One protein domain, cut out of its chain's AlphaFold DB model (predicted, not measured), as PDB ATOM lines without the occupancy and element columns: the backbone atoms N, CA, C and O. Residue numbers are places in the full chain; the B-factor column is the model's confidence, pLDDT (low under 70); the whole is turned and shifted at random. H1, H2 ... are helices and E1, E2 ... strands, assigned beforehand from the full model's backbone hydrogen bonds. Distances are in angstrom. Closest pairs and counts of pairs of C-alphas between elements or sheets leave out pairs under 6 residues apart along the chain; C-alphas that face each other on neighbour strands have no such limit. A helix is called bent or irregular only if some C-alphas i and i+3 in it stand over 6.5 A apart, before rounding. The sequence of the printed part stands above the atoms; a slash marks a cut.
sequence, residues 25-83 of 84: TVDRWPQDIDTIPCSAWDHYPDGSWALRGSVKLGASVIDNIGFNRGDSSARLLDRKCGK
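AT A GLANCE: This is residues 25 to 83 of the 84 residues of an uncharacterized protein of Roseiarcus fermentans (UniProt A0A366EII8). Two small strand hairpins, E1 with E2 and E3 with E4, follow each other as one long ribbon that bends sharply between E2 and E3, and the two helices lie over the same side of it, H2 over the E1 and E2 hairpin and the short, irregular H1 next to H2. After E4 the chain folds back along the ribbon, where residues 66 to 67 pair with E2, before it turns into H2; at the other end, residues 25 to 26 pair with E3. The printed part has 59 residues, with H1, E1, E2, E3, E4 and H2 in that order, and two antiparallel sheets of two strands each. The class is mixed, helices and strands, with under half of the residues in named elements. The whole is compact, with a radius of gyration of the C-alphas of 10.9 A, and its outline is elongated, 33 by 19 by 18 A.

IN THESE COORDINATES: The printed part begins at Thr 25, and H1 covers residues 31 to 35, with C-alpha 31 at (36.320, -49.534, 0.012). H1 is irregular: C-alphas 31 and 34 are 7.5 A apart. E1 is residues 41 to 43 and E2 residues 49 to 51. E3, residues 53 to 57, is the longest strand, 13.3 A from C-alpha 53 at (46.130, -36.201, 5.010) to C-alpha 57. E4 is residues 60 to 62. H2, residues 72 to 81, is 14.0 A long and ends at C-alpha 81 at (39.896, -47.577, 15.158).

HOW THE PARTS SIT: E1 and E2 form an antiparallel hairpin at 156 degrees, with N 42 and O 50 within hydrogen-bond range at 2.8 A. E2 runs on into E3 across a break of 1 residue, at 73 degrees, and the two meet only through their link. E3 and E4 form the other antiparallel hairpin, at 148 degrees, with N 57 and O 60 at 2.8 A and N 62 and O 55 at 2.8 A. Residues 25 to 26 pair with residues 56 to 57 of E3, parallel, and residues 66 to 67 with residues 49 to 50 of E2, antiparallel. H2 and E1 are near each other, with 8 pairs of C-alphas within 10 A. The closest C-alphas of H2 and E2, those of Ala 74 and Trp 49, are 6.1 A apart. H1 and H2 are close but not clearly touching, the closest C-alphas, of Ile 33 and Ser 73, being 7.8 A apart. H1 is apart from E2, E3 and E4, and H2 is apart from E3. In H2 every O i to N i+4 pair is within hydrogen-bond range; in H1 0 of 1 is, and 1 of 2 O i to N i+3 pairs.

THE WHOLE: The two C-alphas farthest apart, of Pro 45 and Ala 59, are 33.8 A apart. The printed part has no cut. No link is long; E4 to H2 is short, with 9 residues. The mean pLDDT of the printed part is 92.9, and no printed residue is under 70.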
ATOM      1  N   THR A  25      48.013 -43.887  -0.867       95.62
ATOM      2  CA  THR A  25      47.619 -44.401  -2.189       95.62
ATOM      3  C   THR A  25      46.673 -45.582  -2.019       95.62
ATOM      4  O   THR A  25      46.996 -46.516  -1.290       95.62
ATOM      5  N   VAL A  26      45.524 -45.534  -2.692       95.06
ATOM      6  CA  VAL A  26      44.505 -46.591  -2.680       95.06
ATOM      7  C   VAL A  26      44.042 -46.896  -4.102       95.06
ATOM      8  O   VAL A  26      44.118 -46.037  -4.985       95.06
ATOM      9  N   ASP A  27      43.503 -48.095  -4.309       95.19
ATOM     10  CA  ASP A  27      43.001 -48.522  -5.617       95.19
ATOM     11  C   ASP A  27      41.492 -48.277  -5.760       95.19
ATOM     12  O   ASP A  27      40.998 -48.024  -6.862       95.19
ATOM     13  N   ARG A  28      40.737 -48.338  -4.655       93.06
ATOM     14  CA  ARG A  28      39.281 -48.153  -4.619       93.06
ATOM     15  C   ARG A  28      38.844 -47.353  -3.400       93.06
ATOM     16  O   ARG A  28      39.116 -47.703  -2.253       93.06
ATOM     17  N   TRP A  29      38.076 -46.298  -3.652       90.44
ATOM     18  CA  TRP A  29      37.550 -45.429  -2.608       90.44
ATOM     19  C   TRP A  29      36.016 -45.464  -2.561       90.44
ATOM     20  O   TRP A  29      35.386 -45.327  -3.614       90.44
ATOM     21  N   PRO A  30      35.380 -45.589  -1.376       89.81
ATOM     22  CA  PRO A  30      35.955 -45.673  -0.024       89.81
ATOM     23  C   PRO A  30      36.226 -47.108   0.477       89.81
ATOM     24  O   PRO A  30      36.400 -47.306   1.677       89.81
ATOM     25  N   GLN A  31      36.215 -48.123  -0.393       91.12
ATOM     26  CA  GLN A  31      36.320 -49.534   0.012       91.12
ATOM     27  C   GLN A  31      37.644 -49.855   0.712       91.12
ATOM     28  O   GLN A  31      37.635 -50.625   1.666       91.12
ATOM     29  N   ASP A  32      38.739 -49.225   0.288       92.69
ATOM     30  CA  ASP A  32      40.081 -49.477   0.819       92.69
ATOM     31  C   ASP A  32      40.417 -48.572   2.030       92.69
ATOM     32  O   ASP A  32      41.584 -48.367   2.370       92.69
ATOM     33  N   ILE A  33      39.407 -48.021   2.722       90.50
ATOM     34  CA  ILE A  33      39.571 -47.276   3.992       90.50
ATOM     35  C   ILE A  33      40.368 -48.076   5.033       90.50
ATOM     36  O   ILE A  33      41.050 -47.521   5.900       90.50
ATOM     37  N   ASP A  34      40.261 -49.399   4.988       89.75
ATOM     38  CA  ASP A  34      40.915 -50.312   5.908       89.75
ATOM     39  C   ASP A  34      42.435 -50.426   5.683       89.75
ATOM     40  O   ASP A  34      43.152 -50.814   6.608       89.75
ATOM     41  N   THR A  35      42.946 -49.988   4.537       92.44
ATOM     42  CA  THR A  35      44.390 -49.938   4.255       92.44
ATOM     43  C   THR A  35      45.082 -48.759   4.946       92.44
ATOM     44  O   THR A  35      46.270 -48.826   5.258       92.44
ATOM     45  N   ILE A  36      44.331 -47.703   5.277       93.31
ATOM     46  CA  ILE A  36      44.845 -46.509   5.953       93.31
ATOM     47  C   ILE A  36      44.969 -46.779   7.468       93.31
ATOM     48  O   ILE A  36      44.001 -47.236   8.098       93.31
ATOM     49  N   PRO A  37      46.128 -46.502   8.101       93.62
ATOM     50  CA  PRO A  37      46.339 -46.792   9.517       93.62
ATOM     51  C   PRO A  37      45.432 -45.941  10.415       93.62
ATOM     52  O   PRO A  37      45.157 -44.783  10.123       93.62
ATOM     53  N   CYS A  38      44.995 -46.482  11.558       93.25
ATOM     54  CA  CYS A  38      44.125 -45.756  12.499       93.25
ATOM     55  C   CYS A  38      44.768 -44.493  13.093       93.25
ATOM     56  O   CYS A  38      44.062 -43.613  13.574       93.25
ATOM     57  N   SER A  39      46.098 -44.390  13.068       92.56
ATOM     58  CA  SER A  39      46.808 -43.160  13.416       92.56
ATOM     59  C   SER A  39      46.561 -42.042  12.406       92.56
ATOM     60  O   SER A  39      46.686 -40.888  12.776       92.56
ATOM     61  N   ALA A  40      46.191 -42.332  11.162       93.81
ATOM     62  CA  ALA A  40      45.885 -41.306  10.173       93.81
ATOM     63  C   ALA A  40      44.530 -40.631  10.412       93.81
ATOM     64  O   ALA A  40      44.251 -39.607   9.805       93.81
ATOM     65  N   TRP A  41      43.681 -41.202  11.262       93.69
ATOM     66  CA  TRP A  41      42.307 -40.759  11.435       93.69
ATOM     67  C   TRP A  41      42.124 -40.029  12.764       93.69
ATOM     68  O   TRP A  41      42.465 -40.553  13.828       93.69
ATOM     69  N   ASP A  42      41.534 -38.841  12.692       93.75
ATOM     70  CA  ASP A  42      41.037 -38.112  13.848       93.75
ATOM     71  C   ASP A  42      39.580 -38.489  14.089       93.75
ATOM     72  O   ASP A  42      38.748 -38.422  13.183       93.75
ATOM     73  N   HIS A  43      39.287 -38.900  15.321       95.31
ATOM     74  CA  HIS A  43      37.931 -39.151  15.788       95.31
ATOM     75  C   HIS A  43      37.496 -37.987  16.667       95.31
ATOM     76  O   HIS A  43      38.166 -37.672  17.656       95.31
ATOM     77  N   TYR A  44      36.378 -37.365  16.316       94.50
ATOM     78  CA  TYR A  44      35.846 -36.231  17.055       94.50
ATOM     79  C   TYR A  44      34.776 -36.667  18.064       94.50
ATOM     80  O   TYR A  44      34.111 -37.687  17.873       94.50
ATOM     81  N   PRO A  45      34.557 -35.891  19.144       92.94
ATOM     82  CA  PRO A  45      33.560 -36.223  20.166       92.94
ATOM     83  C   PRO A  45      32.115 -36.332  19.656       92.94
ATOM     84  O   PRO A  45      31.291 -36.990  20.290       92.94
ATOM     85  N   ASP A  46      31.787 -35.702  18.527       92.31
ATOM     86  CA  ASP A  46      30.470 -35.808  17.889       92.31
ATOM     87  C   ASP A  46      30.256 -37.158  17.168       92.31
ATOM     88  O   ASP A  46      29.127 -37.507  16.809       92.31
ATOM     89  N   GLY A  47      31.306 -37.975  17.041       92.06
ATOM     90  CA  GLY A  47      31.306 -39.256  16.336       92.06
ATOM     91  C   GLY A  47      31.606 -39.132  14.842       92.06
ATOM     92  O   GLY A  47      31.361 -40.081  14.096       92.06
ATOM     93  N   SER A  48      32.069 -37.968  14.384       96.06
ATOM     94  CA  SER A  48      32.623 -37.795  13.045       96.06
ATOM     95  C   SER A  48      34.099 -38.202  12.996       96.06
ATOM     96  O   SER A  48      34.802 -38.244  14.010       96.06
ATOM     97  N   TRP A  49      34.565 -38.511  11.790       95.94
ATOM     98  CA  TRP A  49      35.946 -38.889  11.511       95.94
ATOM     99  C   TRP A  49      36.526 -38.003  10.415       95.94
ATOM    100  O   TRP A  49      35.833 -37.719   9.439       95.94
ATOM    101  N   ALA A  50      37.800 -37.633  10.521       95.69
ATOM    102  CA  ALA A  50      38.540 -36.979   9.442       95.69
ATOM    103  C   ALA A  50      39.905 -37.622   9.216       95.69
ATOM    104  O   ALA A  50      40.541 -38.128  10.143       95.69
ATOM    105  N   LEU A  51      40.357 -37.601   7.967       94.38
ATOM    106  CA  LEU A  51      41.687 -38.057   7.598       94.38
ATOM    107  C   LEU A  51      42.704 -36.927   7.787       94.38
ATOM    108  O   LEU A  51      42.561 -35.842   7.226       94.38
ATOM    109  N   ARG A  52      43.787 -37.214   8.511       92.31
ATOM    110  CA  ARG A  52      44.978 -36.365   8.626       92.31
ATOM    111  C   ARG A  52      45.885 -36.548   7.417       92.31
ATOM    112  O   ARG A  52      46.961 -37.138   7.508       92.31
ATOM    113  N   GLY A  53      45.417 -36.078   6.270       90.81
ATOM    114  CA  GLY A  53      46.130 -36.201   5.010       90.81
ATOM    115  C   GLY A  53      45.189 -36.335   3.827       90.81
ATOM    116  O   GLY A  53      44.029 -35.921   3.877       90.81
ATOM    117  N   SER A  54      45.710 -36.948   2.778       93.75
ATOM    118  CA  SER A  54      45.061 -37.022   1.474       93.75
ATOM    119  C   SER A  54      45.028 -38.458   0.982       93.75
ATOM    120  O   SER A  54      45.839 -39.291   1.389       93.75
ATOM    121  N   VAL A  55      44.121 -38.757   0.061       95.06
ATOM    122  CA  VAL A  55      44.076 -40.048  -0.626       95.06
ATOM    123  C   VAL A  55      44.421 -39.856  -2.087       95.06
ATOM    124  O   VAL A  55      43.817 -39.032  -2.769       95.06
ATOM    125  N   LYS A  56      45.369 -40.639  -2.594       95.62
ATOM    126  CA  LYS A  56      45.658 -40.727  -4.022       95.62
ATOM    127  C   LYS A  56      44.905 -41.910  -4.620       95.62
ATOM    128  O   LYS A  56      45.167 -43.050  -4.249       95.62
ATOM    129  N   LEU A  57      44.013 -41.627  -5.565       95.00
ATOM    130  CA  LEU A  57      43.244 -42.604  -6.331       95.00
ATOM    131  C   LEU A  57      43.589 -42.441  -7.816       95.00
ATOM    132  O   LEU A  57      43.148 -41.499  -8.479       95.00
ATOM    133  N   GLY A  58      44.429 -43.337  -8.337       93.31
ATOM    134  CA  GLY A  58      44.974 -43.216  -9.690       93.31
ATOM    135  C   GLY A  58      45.763 -41.913  -9.885       93.31
ATOM    136  O   GLY A  58      46.771 -41.674  -9.219       93.31
ATOM    137  N   ALA A  59      45.308 -41.070 -10.817       93.56
ATOM    138  CA  ALA A  59      45.910 -39.762 -11.097       93.56
ATOM    139  C   ALA A  59      45.360 -38.624 -10.213       93.56
ATOM    140  O   ALA A  59      45.864 -37.504 -10.284       93.56
ATOM    141  N   SER A  60      44.339 -38.889  -9.395       94.38
ATOM    142  CA  SER A  60      43.664 -37.885  -8.572       94.38
ATOM    143  C   SER A  60      44.142 -37.927  -7.125       94.38
ATOM    144  O   SER A  60      44.408 -38.998  -6.583       94.38
ATOM    145  N   VAL A  61      44.208 -36.756  -6.490       94.88
ATOM    146  CA  VAL A  61      44.417 -36.604  -5.044       94.88
ATOM    147  C   VAL A  61      43.158 -35.988  -4.446       94.88
ATOM    148  O   VAL A  61      42.608 -35.039  -5.000       94.88
ATOM    149  N   ILE A  62      42.683 -36.575  -3.352       92.81
ATOM    150  CA  ILE A  62      41.480 -36.180  -2.632       92.81
ATOM    151  C   ILE A  62      41.907 -35.720  -1.241       92.81
ATOM    152  O   ILE A  62      42.397 -36.516  -0.439       92.81
ATOM    153  N   ASP A  63      41.703 -34.436  -0.971       93.62
ATOM    154  CA  ASP A  63      41.951 -33.807   0.325       93.62
ATOM    155  C   ASP A  63      40.652 -33.673   1.134       93.62
ATOM    156  O   ASP A  63      39.554 -33.866   0.609       93.62
ATOM    157  N   ASN A  64      40.775 -33.271   2.405       90.25
ATOM    158  CA  ASN A  64      39.646 -32.925   3.283       90.25
ATOM    159  C   ASN A  64      38.602 -34.045   3.417       90.25
ATOM    160  O   ASN A  64      37.393 -33.810   3.417       90.25
ATOM    161  N   ILE A  65      39.079 -35.283   3.521       93.50
ATOM    162  CA  ILE A  65      38.221 -36.451   3.682       93.50
ATOM    163  C   ILE A  65      37.671 -36.480   5.106       93.50
ATOM    164  O   ILE A  65      38.426 -36.590   6.072       93.50
ATOM    165  N   GLY A  66      36.345 -36.446   5.214       93.88
ATOM    166  CA  GLY A  66      35.627 -36.590   6.470       93.88
ATOM    167  C   GLY A  66      34.340 -37.389   6.307       93.88
ATOM    168  O   GLY A  66      33.743 -37.426   5.231       93.88
ATOM    169  N   PHE A  67      33.924 -38.035   7.391       95.50
ATOM    170  CA  PHE A  67      32.685 -38.795   7.484       95.50
ATOM    171  C   PHE A  67      31.904 -38.339   8.703       95.50
ATOM    172  O   PHE A  67      32.448 -38.248   9.806       95.50
ATOM    173  N   ASN A  68      30.619 -38.078   8.511       96.12
ATOM    174  CA  ASN A  68      29.744 -37.666   9.590       96.12
ATOM    175  C   ASN A  68      29.335 -38.871  10.437       96.12
ATOM    176  O   ASN A  68      29.311 -40.021   9.985       96.12
ATOM    177  N   ARG A  69      28.944 -38.592  11.682       93.31
ATOM    178  CA  ARG A  69      28.361 -39.599  12.567       93.31
ATOM    179  C   ARG A  69      27.190 -40.296  11.869       93.31
ATOM    180  O   ARG A  69      26.217 -39.661  11.474       93.31
ATOM    181  N   GLY A  70      27.249 -41.623  11.805       90.06
ATOM    182  CA  GLY A  70      26.185 -42.453  11.237       90.06
ATOM    183  C   GLY A  70      26.447 -42.937   9.813       90.06
ATOM    184  O   GLY A  70      25.814 -43.930   9.433       90.06
ATOM    185  N   ASP A  71      27.409 -42.342   9.101       94.12
ATOM    186  CA  ASP A  71      27.867 -42.798   7.786       94.12
ATOM    187  C   ASP A  71      28.420 -44.226   7.863       94.12
ATOM    188  O   ASP A  71      28.991 -44.649   8.875       94.12
ATOM    189  N   SER A  72      28.284 -44.994   6.780       93.69
ATOM    190  CA  SER A  72      28.802 -46.369   6.718       93.69
ATOM    191  C   SER A  72      30.314 -46.425   6.967       93.69
ATOM    192  O   SER A  72      30.773 -47.291   7.717       93.69
ATOM    193  N   SER A  73      31.064 -45.470   6.408       93.75
ATOM    194  CA  SER A  73      32.506 -45.301   6.620       93.75
ATOM    195  C   SER A  73      32.850 -44.902   8.056       93.75
ATOM    196  O   SER A  73      33.750 -45.497   8.640       93.75
ATOM    197  N   ALA A  74      32.100 -43.975   8.668       94.50
ATOM    198  CA  ALA A  74      32.297 -43.609  10.073       94.50
ATOM    199  C   ALA A  74      32.084 -44.820  10.994       94.50
ATOM    200  O   ALA A  74      32.948 -45.149  11.798       94.50
ATOM    201  N   ARG A  75      31.009 -45.594  10.785       94.06
ATOM    202  CA  ARG A  75      30.767 -46.831  11.548       94.06
ATOM    203  C   ARG A  75      31.860 -47.878  11.335       94.06
ATOM    204  O   ARG A  75      32.105 -48.695  12.222       94.06
ATOM    205  N   LEU A  76      32.449 -47.944  10.141       93.31
ATOM    206  CA  LEU A  76      33.575 -48.835   9.860       93.31
ATOM    207  C   LEU A  76      34.813 -48.404  10.654       93.31
ATOM    208  O   LEU A  76      35.435 -49.251  11.299       93.31
ATOM    209  N   LEU A  77      35.123 -47.108  10.661       94.06
ATOM    210  CA  LEU A  77      36.212 -46.529  11.446       94.06
ATOM    211  C   LEU A  77      35.980 -46.686  12.952       94.06
ATOM    212  O   LEU A  77      36.907 -47.077  13.650       94.06
ATOM    213  N   ASP A  78      34.752 -46.539  13.452       94.44
ATOM    214  CA  ASP A  78      34.417 -46.816  14.856       94.44
ATOM    215  C   ASP A  78      34.783 -48.251  15.248       94.44
ATOM    216  O   ASP A  78      35.429 -48.490  16.269       94.44
ATOM    217  N   ARG A  79      34.419 -49.231  14.410       92.25
ATOM    218  CA  ARG A  79      34.721 -50.646  14.672       92.25
ATOM    219  C   ARG A  79      36.218 -50.949  14.602       92.25
ATOM    220  O   ARG A  79      36.698 -51.770  15.383       92.25
ATOM    221  N   LYS A  80      36.929 -50.329  13.657       90.88
ATOM    222  CA  LYS A  80      38.350 -50.592  13.377       90.88
ATOM    223  C   LYS A  80      39.283 -49.839  14.328       90.88
ATOM    224  O   LYS A  80      40.242 -50.413  14.828       90.88
ATOM    225  N   CYS A  81      39.000 -48.562  14.557       92.12
ATOM    226  CA  CYS A  81      39.896 -47.577  15.158       92.12
ATOM    227  C   CYS A  81      39.344 -46.941  16.444       92.12
ATOM    228  O   CYS A  81      40.109 -46.307  17.169       92.12
ATOM    229  N   GLY A  82      38.050 -47.099  16.745       85.12
ATOM    230  CA  GLY A  82      37.396 -46.505  17.919       85.12
ATOM    231  C   GLY A  82      37.724 -47.178  19.257       85.12
ATOM    232  O   GLY A  82      37.360 -46.660  20.307       85.12
ATOM    233  N   LYS A  83      38.432 -48.316  19.247       72.75
ATOM    234  CA  LYS A  83      38.974 -48.941  20.461       72.75
ATOM    235  C   LYS A  83      40.292 -48.256  20.841       72.75
ATOM    236  O   LYS A  83      41.356 -48.745  20.469       72.75
TER     237      LYS A  83